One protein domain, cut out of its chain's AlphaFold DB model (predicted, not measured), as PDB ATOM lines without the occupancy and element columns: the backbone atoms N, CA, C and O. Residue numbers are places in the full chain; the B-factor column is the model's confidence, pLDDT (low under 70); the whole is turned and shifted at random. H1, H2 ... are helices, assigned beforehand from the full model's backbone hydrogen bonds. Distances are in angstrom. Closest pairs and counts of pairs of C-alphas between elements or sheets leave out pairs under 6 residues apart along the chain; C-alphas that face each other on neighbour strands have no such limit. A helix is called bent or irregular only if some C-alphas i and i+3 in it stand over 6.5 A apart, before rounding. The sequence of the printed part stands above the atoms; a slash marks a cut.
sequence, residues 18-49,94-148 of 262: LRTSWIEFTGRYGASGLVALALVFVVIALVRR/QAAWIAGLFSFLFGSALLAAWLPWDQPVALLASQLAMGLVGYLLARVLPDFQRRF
ATOM      1  N   LEU A  18     125.944 109.892  94.032       52.66
ATOM      2  CA  LEU A  18     125.949 111.239  93.427       52.66
ATOM      3  C   LEU A  18     127.055 112.151  93.993       52.66
ATOM      4  O   LEU A  18     127.396 113.173  93.393       52.66
ATOM      5  N   ARG A  19     127.673 111.755  95.114       55.03
ATOM      6  CA  ARG A  19     128.929 112.312  95.624       55.03
ATOM      7  C   ARG A  19     130.087 111.843  94.745       55.03
ATOM      8  O   ARG A  19     130.855 110.944  95.064       55.03
ATOM      9  N   THR A  20     130.135 112.413  93.556       65.00
ATOM     10  CA  THR A  20     131.161 112.134  92.565       65.00
ATOM     11  C   THR A  20     132.516 112.632  93.080       65.00
ATOM     12  O   THR A  20     132.633 113.758  93.562       65.00
ATOM     13  N   SER A  21     133.552 111.796  92.964       70.25
ATOM     14  CA  SER A  21     134.941 112.085  93.381       70.25
ATOM     15  C   SER A  21     135.443 113.479  92.955       70.25
ATOM     16  O   SER A  21     136.213 114.126  93.665       70.25
ATOM     17  N   TRP A  22     134.946 114.008  91.831       70.88
ATOM     18  CA  TRP A  22     135.326 115.325  91.327       70.88
ATOM     19  C   TRP A  22     134.723 116.510  92.115       70.88
ATOM     20  O   TRP A  22     135.375 117.549  92.212       70.88
ATOM     21  N   ILE A  23     133.537 116.392  92.733       77.62
ATOM     22  CA  ILE A  23     132.979 117.453  93.601       77.62
ATOM     23  C   ILE A  23     133.767 117.528  94.911       77.62
ATOM     24  O   ILE A  23     134.088 118.612  95.386       77.62
ATOM     25  N   GLU A  24     134.153 116.385  95.477       80.94
ATOM     26  CA  GLU A  24     135.027 116.361  96.656       80.94
ATOM     27  C   GLU A  24     136.415 116.928  96.340       80.94
ATOM     28  O   GLU A  24     136.972 117.702  97.121       80.94
ATOM     29  N   PHE A  25     136.957 116.588  95.168       82.50
ATOM     30  CA  PHE A  25     138.209 117.151  94.678       82.50
ATOM     31  C   PHE A  25     138.123 118.672  94.517       82.50
ATOM     32  O   PHE A  25     138.987 119.389  95.028       82.50
ATOM     33  N   THR A  26     137.078 119.174  93.849       84.31
ATOM     34  CA  THR A  26     136.885 120.619  93.686       84.31
ATOM     35  C   THR A  26     136.700 121.273  95.040       84.31
ATOM     36  O   THR A  26     137.449 122.188  95.310       84.31
ATOM     37  N   GLY A  27     135.874 120.755  95.951       85.19
ATOM     38  CA  GLY A  27     135.715 121.305  97.305       85.19
ATOM     39  C   GLY A  27     136.989 121.311  98.155       85.19
ATOM     40  O   GLY A  27     137.151 122.164  99.023       85.19
ATOM     41  N   ARG A  28     137.930 120.394  97.903       87.25
ATOM     42  CA  ARG A  28     139.214 120.361  98.615       87.25
ATOM     43  C   ARG A  28     140.253 121.313  98.024       87.25
ATOM     44  O   ARG A  28     141.050 121.861  98.780       87.25
ATOM     45  N   TYR A  29     140.266 121.495  96.703       89.12
ATOM     46  CA  TYR A  29     141.385 122.147  96.009       89.12
ATOM     47  C   TYR A  29     141.012 123.327  95.109       89.12
ATOM     48  O   TYR A  29     141.890 124.116  94.765       89.12
ATOM     49  N   GLY A  30     139.755 123.485  94.712       84.75
ATOM     50  CA  GLY A  30     139.330 124.464  93.712       84.75
ATOM     51  C   GLY A  30     139.543 125.918  94.140       84.75
ATOM     52  O   GLY A  30     140.134 126.684  93.384       84.75
ATOM     53  N   ALA A  31     139.184 126.288  95.373       86.25
ATOM     54  CA  ALA A  31     139.435 127.623  95.914       86.25
ATOM     55  C   ALA A  31     140.940 127.928  96.009       86.25
ATOM     56  O   ALA A  31     141.392 128.969  95.536       86.25
ATOM     57  N   SER A  32     141.743 126.998  96.542       86.31
ATOM     58  CA  SER A  32     143.205 127.150  96.584       86.31
ATOM     59  C   SER A  32     143.831 127.204  95.188       86.31
ATOM     60  O   SER A  32     144.764 127.971  94.966       86.31
ATOM     61  N   GLY A  33     143.300 126.437  94.233       85.81
ATOM     62  CA  GLY A  33     143.740 126.436  92.841       85.81
ATOM     63  C   GLY A  33     143.438 127.759  92.142       85.81
ATOM     64  O   GLY A  33     144.295 128.288  91.438       85.81
ATOM     65  N   LEU A  34     142.263 128.342  92.393       86.25
ATOM     66  CA  LEU A  34     141.890 129.654  91.867       86.25
ATOM     67  C   LEU A  34     142.760 130.769  92.455       86.25
ATOM     68  O   LEU A  34     143.227 131.627  91.710       86.25
ATOM     69  N   VAL A  35     143.036 130.733  93.764       86.31
ATOM     70  CA  VAL A  35     143.957 131.683  94.411       86.31
ATOM     71  C   VAL A  35     145.367 131.552  93.836       86.31
ATOM     72  O   VAL A  35     145.978 132.563  93.494       86.31
ATOM     73  N   ALA A  36     145.876 130.330  93.672       87.12
ATOM     74  CA  ALA A  36     147.184 130.096  93.067       87.12
ATOM     75  C   ALA A  36     147.246 130.623  91.621       87.12
ATOM     76  O   ALA A  36     148.196 131.316  91.262       87.12
ATOM     77  N   LEU A  37     146.215 130.364  90.809       85.19
ATOM     78  CA  LEU A  37     146.119 130.865  89.436       85.19
ATOM     79  C   LEU A  37     146.079 132.400  89.391       85.19
ATOM     80  O   LEU A  37     146.796 133.018  88.604       85.19
ATOM     81  N   ALA A  38     145.278 133.022  90.258       83.12
ATOM     82  CA  ALA A  38     145.199 134.474  90.372       83.12
ATOM     83  C   ALA A  38     146.552 135.077  90.777       83.12
ATOM     84  O   ALA A  38     146.997 136.041  90.158       83.12
ATOM     85  N   LEU A  39     147.246 134.479  91.752       86.06
ATOM     86  CA  LEU A  39     148.587 134.903  92.162       86.06
ATOM     87  C   LEU A  39     149.592 134.803  91.014       86.06
ATOM     88  O   LEU A  39     150.376 135.728  90.829       86.06
ATOM     89  N   VAL A  40     149.546 133.740  90.206       86.69
ATOM     90  CA  VAL A  40     150.396 133.615  89.013       86.69
ATOM     91  C   VAL A  40     150.145 134.771  88.045       86.69
ATOM     92  O   VAL A  40     151.101 135.411  87.615       86.69
ATOM     93  N   PHE A  41     148.886 135.100  87.742       81.31
ATOM     94  CA  PHE A  41     148.582 136.236  86.865       81.31
ATOM     95  C   PHE A  41     148.983 137.580  87.468       81.31
ATOM     96  O   PHE A  41     149.481 138.431  86.737       81.31
ATOM     97  N   VAL A  42     148.837 137.769  88.782       81.75
ATOM     98  CA  VAL A  42     149.305 138.978  89.475       81.75
ATOM     99  C   VAL A  42     150.827 139.093  89.403       81.75
ATOM    100  O   VAL A  42     151.339 140.154  89.058       81.75
ATOM    101  N   VAL A  43     151.564 138.013  89.670       85.12
ATOM    102  CA  VAL A  43     153.031 137.993  89.584       85.12
ATOM    103  C   VAL A  43     153.487 138.249  88.150       85.12
ATOM    104  O   VAL A  43     154.341 139.106  87.934       85.12
ATOM    105  N   ILE A  44     152.893 137.571  87.161       81.38
ATOM    106  CA  ILE A  44     153.179 137.803  85.740       81.38
ATOM    107  C   ILE A  44     152.909 139.265  85.387       81.38
ATOM    108  O   ILE A  44     153.787 139.911  84.823       81.38
ATOM    109  N   ALA A  45     151.752 139.807  85.769       77.75
ATOM    110  CA  ALA A  45     151.396 141.194  85.505       77.75
ATOM    111  C   ALA A  45     152.385 142.176  86.143       77.75
ATOM    112  O   ALA A  45     152.780 143.137  85.491       77.75
ATOM    113  N   LEU A  46     152.830 141.940  87.380       78.75
ATOM    114  CA  LEU A  46     153.809 142.792  88.061       78.75
ATOM    115  C   LEU A  46     155.186 142.734  87.392       78.75
ATOM    116  O   LEU A  46     155.779 143.779  87.128       78.75
ATOM    117  N   VAL A  47     155.667 141.528  87.076       78.25
ATOM    118  CA  VAL A  47     156.974 141.307  86.437       78.25
ATOM    119  C   VAL A  47     156.983 141.834  84.999       78.25
ATOM    120  O   VAL A  47     157.978 142.395  84.548       78.25
ATOM    121  N   ARG A  48     155.875 141.683  84.267       74.44
ATOM    122  CA  ARG A  48     155.781 141.999  82.835       74.44
ATOM    123  C   ARG A  48     155.046 143.295  82.521       74.44
ATOM    124  O   ARG A  48     154.908 143.612  81.342       74.44
ATOM    125  N   ARG A  49     154.661 144.108  83.517       67.88
ATOM    126  CA  ARG A  49     153.905 145.365  83.297       67.88
ATOM    127  C   ARG A  49     154.553 146.308  82.275       67.88
ATOM    128  O   ARG A  49     153.879 147.155  81.700       67.88
ATOM    129  N   GLN A  94     136.883 140.698  71.030       93.94
ATOM    130  CA  GLN A  94     136.605 139.263  70.978       93.94
ATOM    131  C   GLN A  94     137.379 138.467  72.038       93.94
ATOM    132  O   GLN A  94     136.806 137.583  72.670       93.94
ATOM    133  N   ALA A  95     138.645 138.809  72.300       95.12
ATOM    134  CA  ALA A  95     139.461 138.108  73.289       95.12
ATOM    135  C   ALA A  95     138.909 138.305  74.707       95.12
ATOM    136  O   ALA A  95     138.892 137.364  75.498       95.12
ATOM    137  N   ALA A  96     138.380 139.496  75.016       95.50
ATOM    138  CA  ALA A  96     137.741 139.756  76.305       95.50
ATOM    139  C   ALA A  96     136.460 138.927  76.488       95.50
ATOM    140  O   ALA A  96     136.231 138.377  77.566       95.50
ATOM    141  N   TRP A  97     135.641 138.790  75.442       96.56
ATOM    142  CA  TRP A  97     134.444 137.945  75.484       96.56
ATOM    143  C   TRP A  97     134.779 136.463  75.652       96.56
ATOM    144  O   TRP A  97     134.178 135.801  76.497       96.56
ATOM    145  N   ILE A  98     135.771 135.955  74.915       97.25
ATOM    146  CA  ILE A  98     136.245 134.570  75.053       97.25
ATOM    147  C   ILE A  98     136.795 134.335  76.465       97.25
ATOM    148  O   ILE A  98     136.469 133.322  77.080       97.25
ATOM    149  N   ALA A  99     137.564 135.277  77.018       96.56
ATOM    150  CA  ALA A  99     138.069 135.196  78.387       96.56
ATOM    151  C   ALA A  99     136.941 135.177  79.430       96.56
ATOM    152  O   ALA A  99     137.008 134.431  80.410       96.56
ATOM    153  N   GLY A 100     135.891 135.974  79.212       97.50
ATOM    154  CA  GLY A 100     134.690 135.968  80.041       97.50
ATOM    155  C   GLY A 100     133.965 134.625  79.985       97.50
ATOM    156  O   GLY A 100     133.701 134.030  81.025       97.50
ATOM    157  N   LEU A 101     133.725 134.085  78.787       98.00
ATOM    158  CA  LEU A 101     133.108 132.767  78.620       98.00
ATOM    159  C   LEU A 101     133.962 131.649  79.237       98.00
ATOM    160  O   LEU A 101     133.440 130.780  79.935       98.00
ATOM    161  N   PHE A 102     135.278 131.691  79.033       97.00
ATOM    162  CA  PHE A 102     136.209 130.757  79.656       97.00
ATOM    163  C   PHE A 102     136.123 130.833  81.181       97.00
ATOM    164  O   PHE A 102     135.988 129.804  81.832       97.00
ATOM    165  N   SER A 103     136.140 132.036  81.757       96.06
ATOM    166  CA  SER A 103     136.079 132.228  83.211       96.06
ATOM    167  C   SER A 103     134.731 131.809  83.792       96.06
ATOM    168  O   SER A 103     134.692 131.223  84.868       96.06
ATOM    169  N   PHE A 104     133.636 132.028  83.059       97.06
ATOM    170  CA  PHE A 104     132.316 131.501  83.394       97.06
ATOM    171  C   PHE A 104     132.346 129.968  83.471       97.06
ATOM    172  O   PHE A 104     131.979 129.403  84.499       97.06
ATOM    173  N   LEU A 105     132.805 129.284  82.417       96.88
ATOM    174  CA  LEU A 105     132.744 127.819  82.326       96.88
ATOM    175  C   LEU A 105     133.766 127.150  83.248       96.88
ATOM    176  O   LEU A 105     133.411 126.323  84.087       96.88
ATOM    177  N   PHE A 106     135.032 127.535  83.114       94.25
ATOM    178  CA  PHE A 106     136.136 126.979  83.886       94.25
ATOM    179  C   PHE A 106     136.017 127.338  85.366       94.25
ATOM    180  O   PHE A 106     136.204 126.470  86.214       94.25
ATOM    181  N   GLY A 107     135.645 128.581  85.685       93.19
ATOM    182  CA  GLY A 107     135.385 129.004  87.060       93.19
ATOM    183  C   GLY A 107     134.238 128.217  87.688       93.19
ATOM    184  O   GLY A 107     134.390 127.723  88.802       93.19
ATOM    185  N   SER A 108     133.139 128.002  86.950       92.88
ATOM    186  CA  SER A 108     132.018 127.189  87.439       92.88
ATOM    187  C   SER A 108     132.418 125.743  87.717       92.88
ATOM    188  O   SER A 108     132.024 125.186  88.736       92.88
ATOM    189  N   ALA A 109     133.215 125.134  86.835       91.44
ATOM    190  CA  ALA A 109     133.709 123.775  87.032       91.44
ATOM    191  C   ALA A 109     134.681 123.691  88.220       91.44
ATOM    192  O   ALA A 109     134.566 122.798  89.057       91.44
ATOM    193  N   LEU A 110     135.614 124.643  88.324       91.38
ATOM    194  CA  LEU A 110     136.631 124.681  89.374       91.38
ATOM    195  C   LEU A 110     136.029 124.937  90.761       91.38
ATOM    196  O   LEU A 110     136.492 124.365  91.746       91.38
ATOM    197  N   LEU A 111     135.000 125.785  90.835       91.75
ATOM    198  CA  LEU A 111     134.326 126.166  92.074       91.75
ATOM    199  C   LEU A 111     133.016 125.409  92.319       91.75
ATOM    200  O   LEU A 111     132.249 125.803  93.194       91.75
ATOM    201  N   ALA A 112     132.759 124.321  91.591       91.44
ATOM    202  CA  ALA A 112     131.479 123.618  91.622       91.44
ATOM    203  C   ALA A 112     131.001 123.277  93.042       91.44
ATOM    204  O   ALA A 112     129.838 123.488  93.357       91.44
ATOM    205  N   ALA A 113     131.885 122.823  93.931       89.56
ATOM    206  CA  ALA A 113     131.522 122.487  95.310       89.56
ATOM    207  C   ALA A 113     131.075 123.679  96.186       89.56
ATOM    208  O   ALA A 113     130.446 123.460  97.217       89.56
ATOM    209  N   TRP A 114     131.396 124.918  95.800       89.25
ATOM    210  CA  TRP A 114     131.009 126.143  96.518       89.25
ATOM    211  C   TRP A 114     129.892 126.923  95.830       89.25
ATOM    212  O   TRP A 114     129.474 127.966  96.333       89.25
ATOM    213  N   LEU A 115     129.425 126.458  94.670       92.12
ATOM    214  CA  LEU A 115     128.322 127.104  93.979       92.12
ATOM    215  C   LEU A 115     126.989 126.817  94.693       92.12
ATOM    216  O   LEU A 115     126.768 125.697  95.159       92.12
ATOM    217  N   PRO A 116     126.077 127.802  94.761       93.38
ATOM    218  CA  PRO A 116     124.793 127.660  95.444       93.38
ATOM    219  C   PRO A 116     123.773 126.928  94.552       93.38
ATOM    220  O   PRO A 116     122.864 127.534  93.987       93.38
ATOM    221  N   TRP A 117     123.949 125.616  94.378       90.69
ATOM    222  CA  TRP A 117     123.114 124.773  93.502       90.69
ATOM    223  C   TRP A 117     121.627 124.758  93.871       90.69
ATOM    224  O   TRP A 117     120.779 124.508  93.017       90.69
ATOM    225  N   ASP A 118     121.312 125.029  95.133       93.81
ATOM    226  CA  ASP A 118     119.966 125.103  95.692       93.81
ATOM    227  C   ASP A 118     119.271 126.451  95.435       93.81
ATOM    228  O   ASP A 118     118.052 126.552  95.569       93.81
ATOM    229  N   GLN A 119     120.018 127.484  95.030       95.50
ATOM    230  CA  GLN A 119     119.510 128.841  94.828       95.50
ATOM    231  C   GLN A 119     119.741 129.300  93.380       95.50
ATOM    232  O   GLN A 119     120.776 129.902  93.078       95.50
ATOM    233  N   PRO A 120     118.767 129.109  92.467       95.62
ATOM    234  CA  PRO A 120     118.961 129.362  91.037       95.62
ATOM    235  C   PRO A 120     119.425 130.788  90.710       95.62
ATOM    236  O   PRO A 120     120.306 130.983  89.876       95.62
ATOM    237  N   VAL A 121     118.869 131.794  91.394       97.25
ATOM    238  CA  VAL A 121     119.240 133.202  91.182       97.25
ATOM    239  C   VAL A 121     120.671 133.474  91.648       97.25
ATOM    240  O   VAL A 121     121.430 134.131  90.937       97.25
ATOM    241  N   ALA A 122     121.066 132.945  92.809       95.56
ATOM    242  CA  ALA A 122     122.420 133.110  93.331       95.56
ATOM    243  C   ALA A 122     123.451 132.363  92.469       95.56
ATOM    244  O   ALA A 122     124.551 132.874  92.248       95.56
ATOM    245  N   LEU A 123     123.086 131.196  91.929       95.56
ATOM    246  CA  LEU A 123     123.915 130.431  91.001       95.56
ATOM    247  C   LEU A 123     124.180 131.240  89.731       95.56
ATOM    248  O   LEU A 123     125.336 131.496  89.401       95.56
ATOM    249  N   LEU A 124     123.119 131.724  89.075       97.12
ATOM    250  CA  LEU A 124     123.235 132.556  87.875       97.12
ATOM    251  C   LEU A 124     124.052 133.826  88.139       97.12
ATOM    252  O   LEU A 124     124.946 134.152  87.359       97.12
ATOM    253  N   ALA A 125     123.801 134.518  89.255       97.44
ATOM    254  CA  ALA A 125     124.559 135.710  89.631       97.44
ATOM    255  C   ALA A 125     126.054 135.406  89.818       97.44
ATOM    256  O   ALA A 125     126.898 136.152  89.322       97.44
ATOM    257  N   SER A 126     126.387 134.286  90.466       95.44
ATOM    258  CA  SER A 126     127.775 133.846  90.666       95.44
ATOM    259  C   SER A 126     128.469 133.557  89.334       95.44
ATOM    260  O   SER A 126     129.607 133.971  89.118       95.44
ATOM    261  N   GLN A 127     127.779 132.893  88.406       96.62
ATOM    262  CA  GLN A 127     128.336 132.567  87.096       96.62
ATOM    263  C   GLN A 127     128.545 133.809  86.223       96.62
ATOM    264  O   GLN A 127     129.613 133.976  85.628       96.62
ATOM    265  N   LEU A 128     127.571 134.724  86.203       98.00
ATOM    266  CA  LEU A 128     127.714 136.015  85.529       98.00
ATOM    267  C   LEU A 128     128.851 136.846  86.135       98.00
ATOM    268  O   LEU A 128     129.616 137.453  85.388       98.00
ATOM    269  N   ALA A 129     129.017 136.829  87.461       97.06
ATOM    270  CA  ALA A 129     130.128 137.498  88.128       97.06
ATOM    271  C   ALA A 129     131.485 136.916  87.700       97.06
ATOM    272  O   ALA A 129     132.392 137.678  87.373       97.06
ATOM    273  N   MET A 130     131.625 135.588  87.617       96.19
ATOM    274  CA  MET A 130     132.852 134.947  87.117       96.19
ATOM    275  C   MET A 130     133.157 135.337  85.666       96.19
ATOM    276  O   MET A 130     134.301 135.666  85.340       96.19
ATOM    277  N   GLY A 131     132.139 135.357  84.802       97.75
ATOM    278  CA  GLY A 131     132.294 135.813  83.422       97.75
ATOM    279  C   GLY A 131     132.711 137.282  83.329       97.75
ATOM    280  O   GLY A 131     133.634 137.621  82.586       97.75
ATOM    281  N   LEU A 132     132.095 138.151  84.135       97.94
ATOM    282  CA  LEU A 132     132.442 139.568  84.214       97.94
ATOM    283  C   LEU A 132     133.881 139.772  84.705       97.94
ATOM    284  O   LEU A 132     134.613 140.567  84.122       97.94
ATOM    285  N   VAL A 133     134.314 139.033  85.730       95.38
ATOM    286  CA  VAL A 133     135.696 139.088  86.228       95.38
ATOM    287  C   VAL A 133     136.678 138.703  85.124       95.38
ATOM    288  O   VAL A 133     137.615 139.455  84.871       95.38
ATOM    289  N   GLY A 134     136.444 137.598  84.411       95.06
ATOM    290  CA  GLY A 134     137.280 137.196  83.275       95.06
ATOM    291  C   GLY A 134     137.369 138.261  82.181       95.06
ATOM    292  O   GLY A 134     138.455 138.605  81.713       95.06
ATOM    293  N   TYR A 135     136.226 138.837  81.821       96.12
ATOM    294  CA  TYR A 135     136.119 139.909  80.833       96.12
ATOM    295  C   TYR A 135     136.876 141.183  81.243       96.12
ATOM    296  O   TYR A 135     137.540 141.808  80.415       96.12
ATOM    297  N   LEU A 136     136.800 141.573  82.520       95.19
ATOM    298  CA  LEU A 136     137.520 142.732  83.053       95.19
ATOM    299  C   LEU A 136     139.023 142.463  83.167       95.19
ATOM    300  O   LEU A 136     139.820 143.314  82.773       95.19
ATOM    301  N   LEU A 137     139.423 141.275  83.633       92.00
ATOM    302  CA  LEU A 137     140.832 140.875  83.691       92.00
ATOM    303  C   LEU A 137     141.484 140.941  82.310       92.00
ATOM    304  O   LEU A 137     142.579 141.481  82.187       92.00
ATOM    305  N   ALA A 138     140.787 140.500  81.260       92.62
ATOM    306  CA  ALA A 138     141.269 140.590  79.881       92.62
ATOM    307  C   ALA A 138     141.417 142.023  79.355       92.62
ATOM    308  O   ALA A 138     142.058 142.218  78.334       92.62
ATOM    309  N   ARG A 139     140.870 143.041  80.025       89.69
ATOM    310  CA  ARG A 139     141.111 144.447  79.656       89.69
ATOM    311  C   ARG A 139     142.193 145.129  80.461       89.69
ATOM    312  O   ARG A 139     142.770 146.106  79.997       89.69
ATOM    313  N   VAL A 140     142.423 144.657  81.678       88.62
ATOM    314  CA  VAL A 140     143.401 145.258  82.586       88.62
ATOM    315  C   VAL A 140     144.770 144.601  82.424       88.62
ATOM    316  O   VAL A 140     145.787 145.271  82.591       88.62
ATOM    317  N   LEU A 141     144.809 143.305  82.090       89.06
ATOM    318  CA  LEU A 141     146.024 142.494  82.043       89.06
ATOM    319  C   LEU A 141     146.326 142.025  80.604       89.06
ATOM    320  O   LEU A 141     145.736 141.040  80.152       89.06
ATOM    321  N   PRO A 142     147.281 142.663  79.897       88.69
ATOM    322  CA  PRO A 142     147.626 142.314  78.516       88.69
ATOM    323  C   PRO A 142     148.090 140.862  78.334       88.69
ATOM    324  O   PRO A 142     147.656 140.194  77.400       88.69
ATOM    325  N   ASP A 143     148.905 140.326  79.257       87.94
ATOM    326  CA  ASP A 143     149.335 138.917  79.217       87.94
ATOM    327  C   ASP A 143     148.140 137.946  79.315       87.94
ATOM    328  O   ASP A 143     148.138 136.896  78.670       87.94
ATOM    329  N   PHE A 144     147.113 138.288  80.108       90.00
ATOM    330  CA  PHE A 144     145.899 137.475  80.219       90.00
ATOM    331  C   PHE A 144     145.079 137.564  78.932       90.00
ATOM    332  O   PHE A 144     144.698 136.531  78.384       90.00
ATOM    333  N   GLN A 145     144.881 138.777  78.404       92.19
ATOM    334  CA  GLN A 145     144.197 139.000  77.130       92.19
ATOM    335  C   GLN A 145     144.846 138.210  75.992       92.19
ATOM    336  O   GLN A 145     144.152 137.514  75.252       92.19
ATOM    337  N   ARG A 146     146.182 138.262  75.891       92.19
ATOM    338  CA  ARG A 146     146.963 137.622  74.826       92.19
ATOM    339  C   ARG A 146     146.719 136.120  74.725       92.19
ATOM    340  O   ARG A 146     146.779 135.571  73.627       92.19
ATOM    341  N   ARG A 147     146.392 135.449  75.835       92.56
ATOM    342  CA  ARG A 147     146.098 134.009  75.842       92.56
ATOM    343  C   ARG A 147     144.823 133.649  75.075       92.56
ATOM    344  O   ARG A 147     144.704 132.512  74.626       92.56
ATOM    345  N   PHE A 148     143.911 134.608  74.922       94.69
ATOM    346  CA  PHE A 148     142.634 134.459  74.222       94.69
ATOM    347  C   PHE A 148     142.629 135.104  72.829       94.69
ATOM    348  O   PHE A 148     141.611 135.062  72.142       94.69
TER     349      PHE A 148
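This is residues 18 to 49 and 94 to 148 of the 262 residues of an uncharacterized protein of Planctomycetes bacterium (UniProt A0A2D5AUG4). One long bent helix, H1, spans the length of the model beside a helical hairpin, H2 and H3, whose two helices cross near Gly 100 and Gly 131. H1 is held off from this pair: it comes near the end of H2 with its arms H1a and H1b, meets the short helix H4 farther along, and residues 35 to 40 between stand free. The printed part has 87 residues with four named helices, in the order H1, H2, H3, H4, and no named strand; the class is all helix. It is only just compact, close to loose, with a radius of gyration of the C-alphas of 14.0 A, and elongated, spanning 44 by 24 by 16 A.

H1, residues 21 to 48, was assigned as one helix by its hydrogen bonds but is bent: C-alphas 28 and 31 are 7.8 A apart. Its arms are H1a, residues 21 to 28, from C-alpha 21 at (134.941, 112.085, 93.381), and H1b, residues 31 to 48, 25.4 A long. H2 is residues 94 to 110, 23.5 A; H3 is residues 120 to 140, 30.4 A. H4 is residues 142 to 146, ending at (146.963, 137.622, 74.826).

H1a and H1b stand at a steep tilt of 60 degrees. H1b only just touches H4, with 3 pairs of C-alphas within 8 A, the closest Ala 45 and Asp 143 at 7.0 A. H1b and H2 are close but not clearly touching, C-alphas 34 and 110 being the closest at 7.7 A. H1a is also close to H2 but not clearly touching, C-alphas 26 and 110 being the closest at 5.9 A. H1b and H3 are apart. H2 and H3 touch, closest at the C-alphas of Gly 100 and Gly 131, 4.1 A, opposite ways at a steep tilt of 45 degrees. H2 touches H4 with residues 95 to 99 alone, closest at C-alphas 95 and 145, 6.2 A. H3 and H4 touch only at the corner, closest at C-alphas 138 and 145, 4.3 A. Every O i to N i+4 pair is within hydrogen-bond range in H1a, H1b, H2 and H4, and 16 of 17 in H3.

The C-alphas of Leu 18 and Arg 49, the two farthest apart, are 45.3 A apart. Residues 50 to 93 are not printed, with 22.1 A between C-alphas 49 and 94. Of the links printed whole, H3 to H4 is tight and H2 to H3 short. Residues 18 to 20 and 49 have pLDDT under 70.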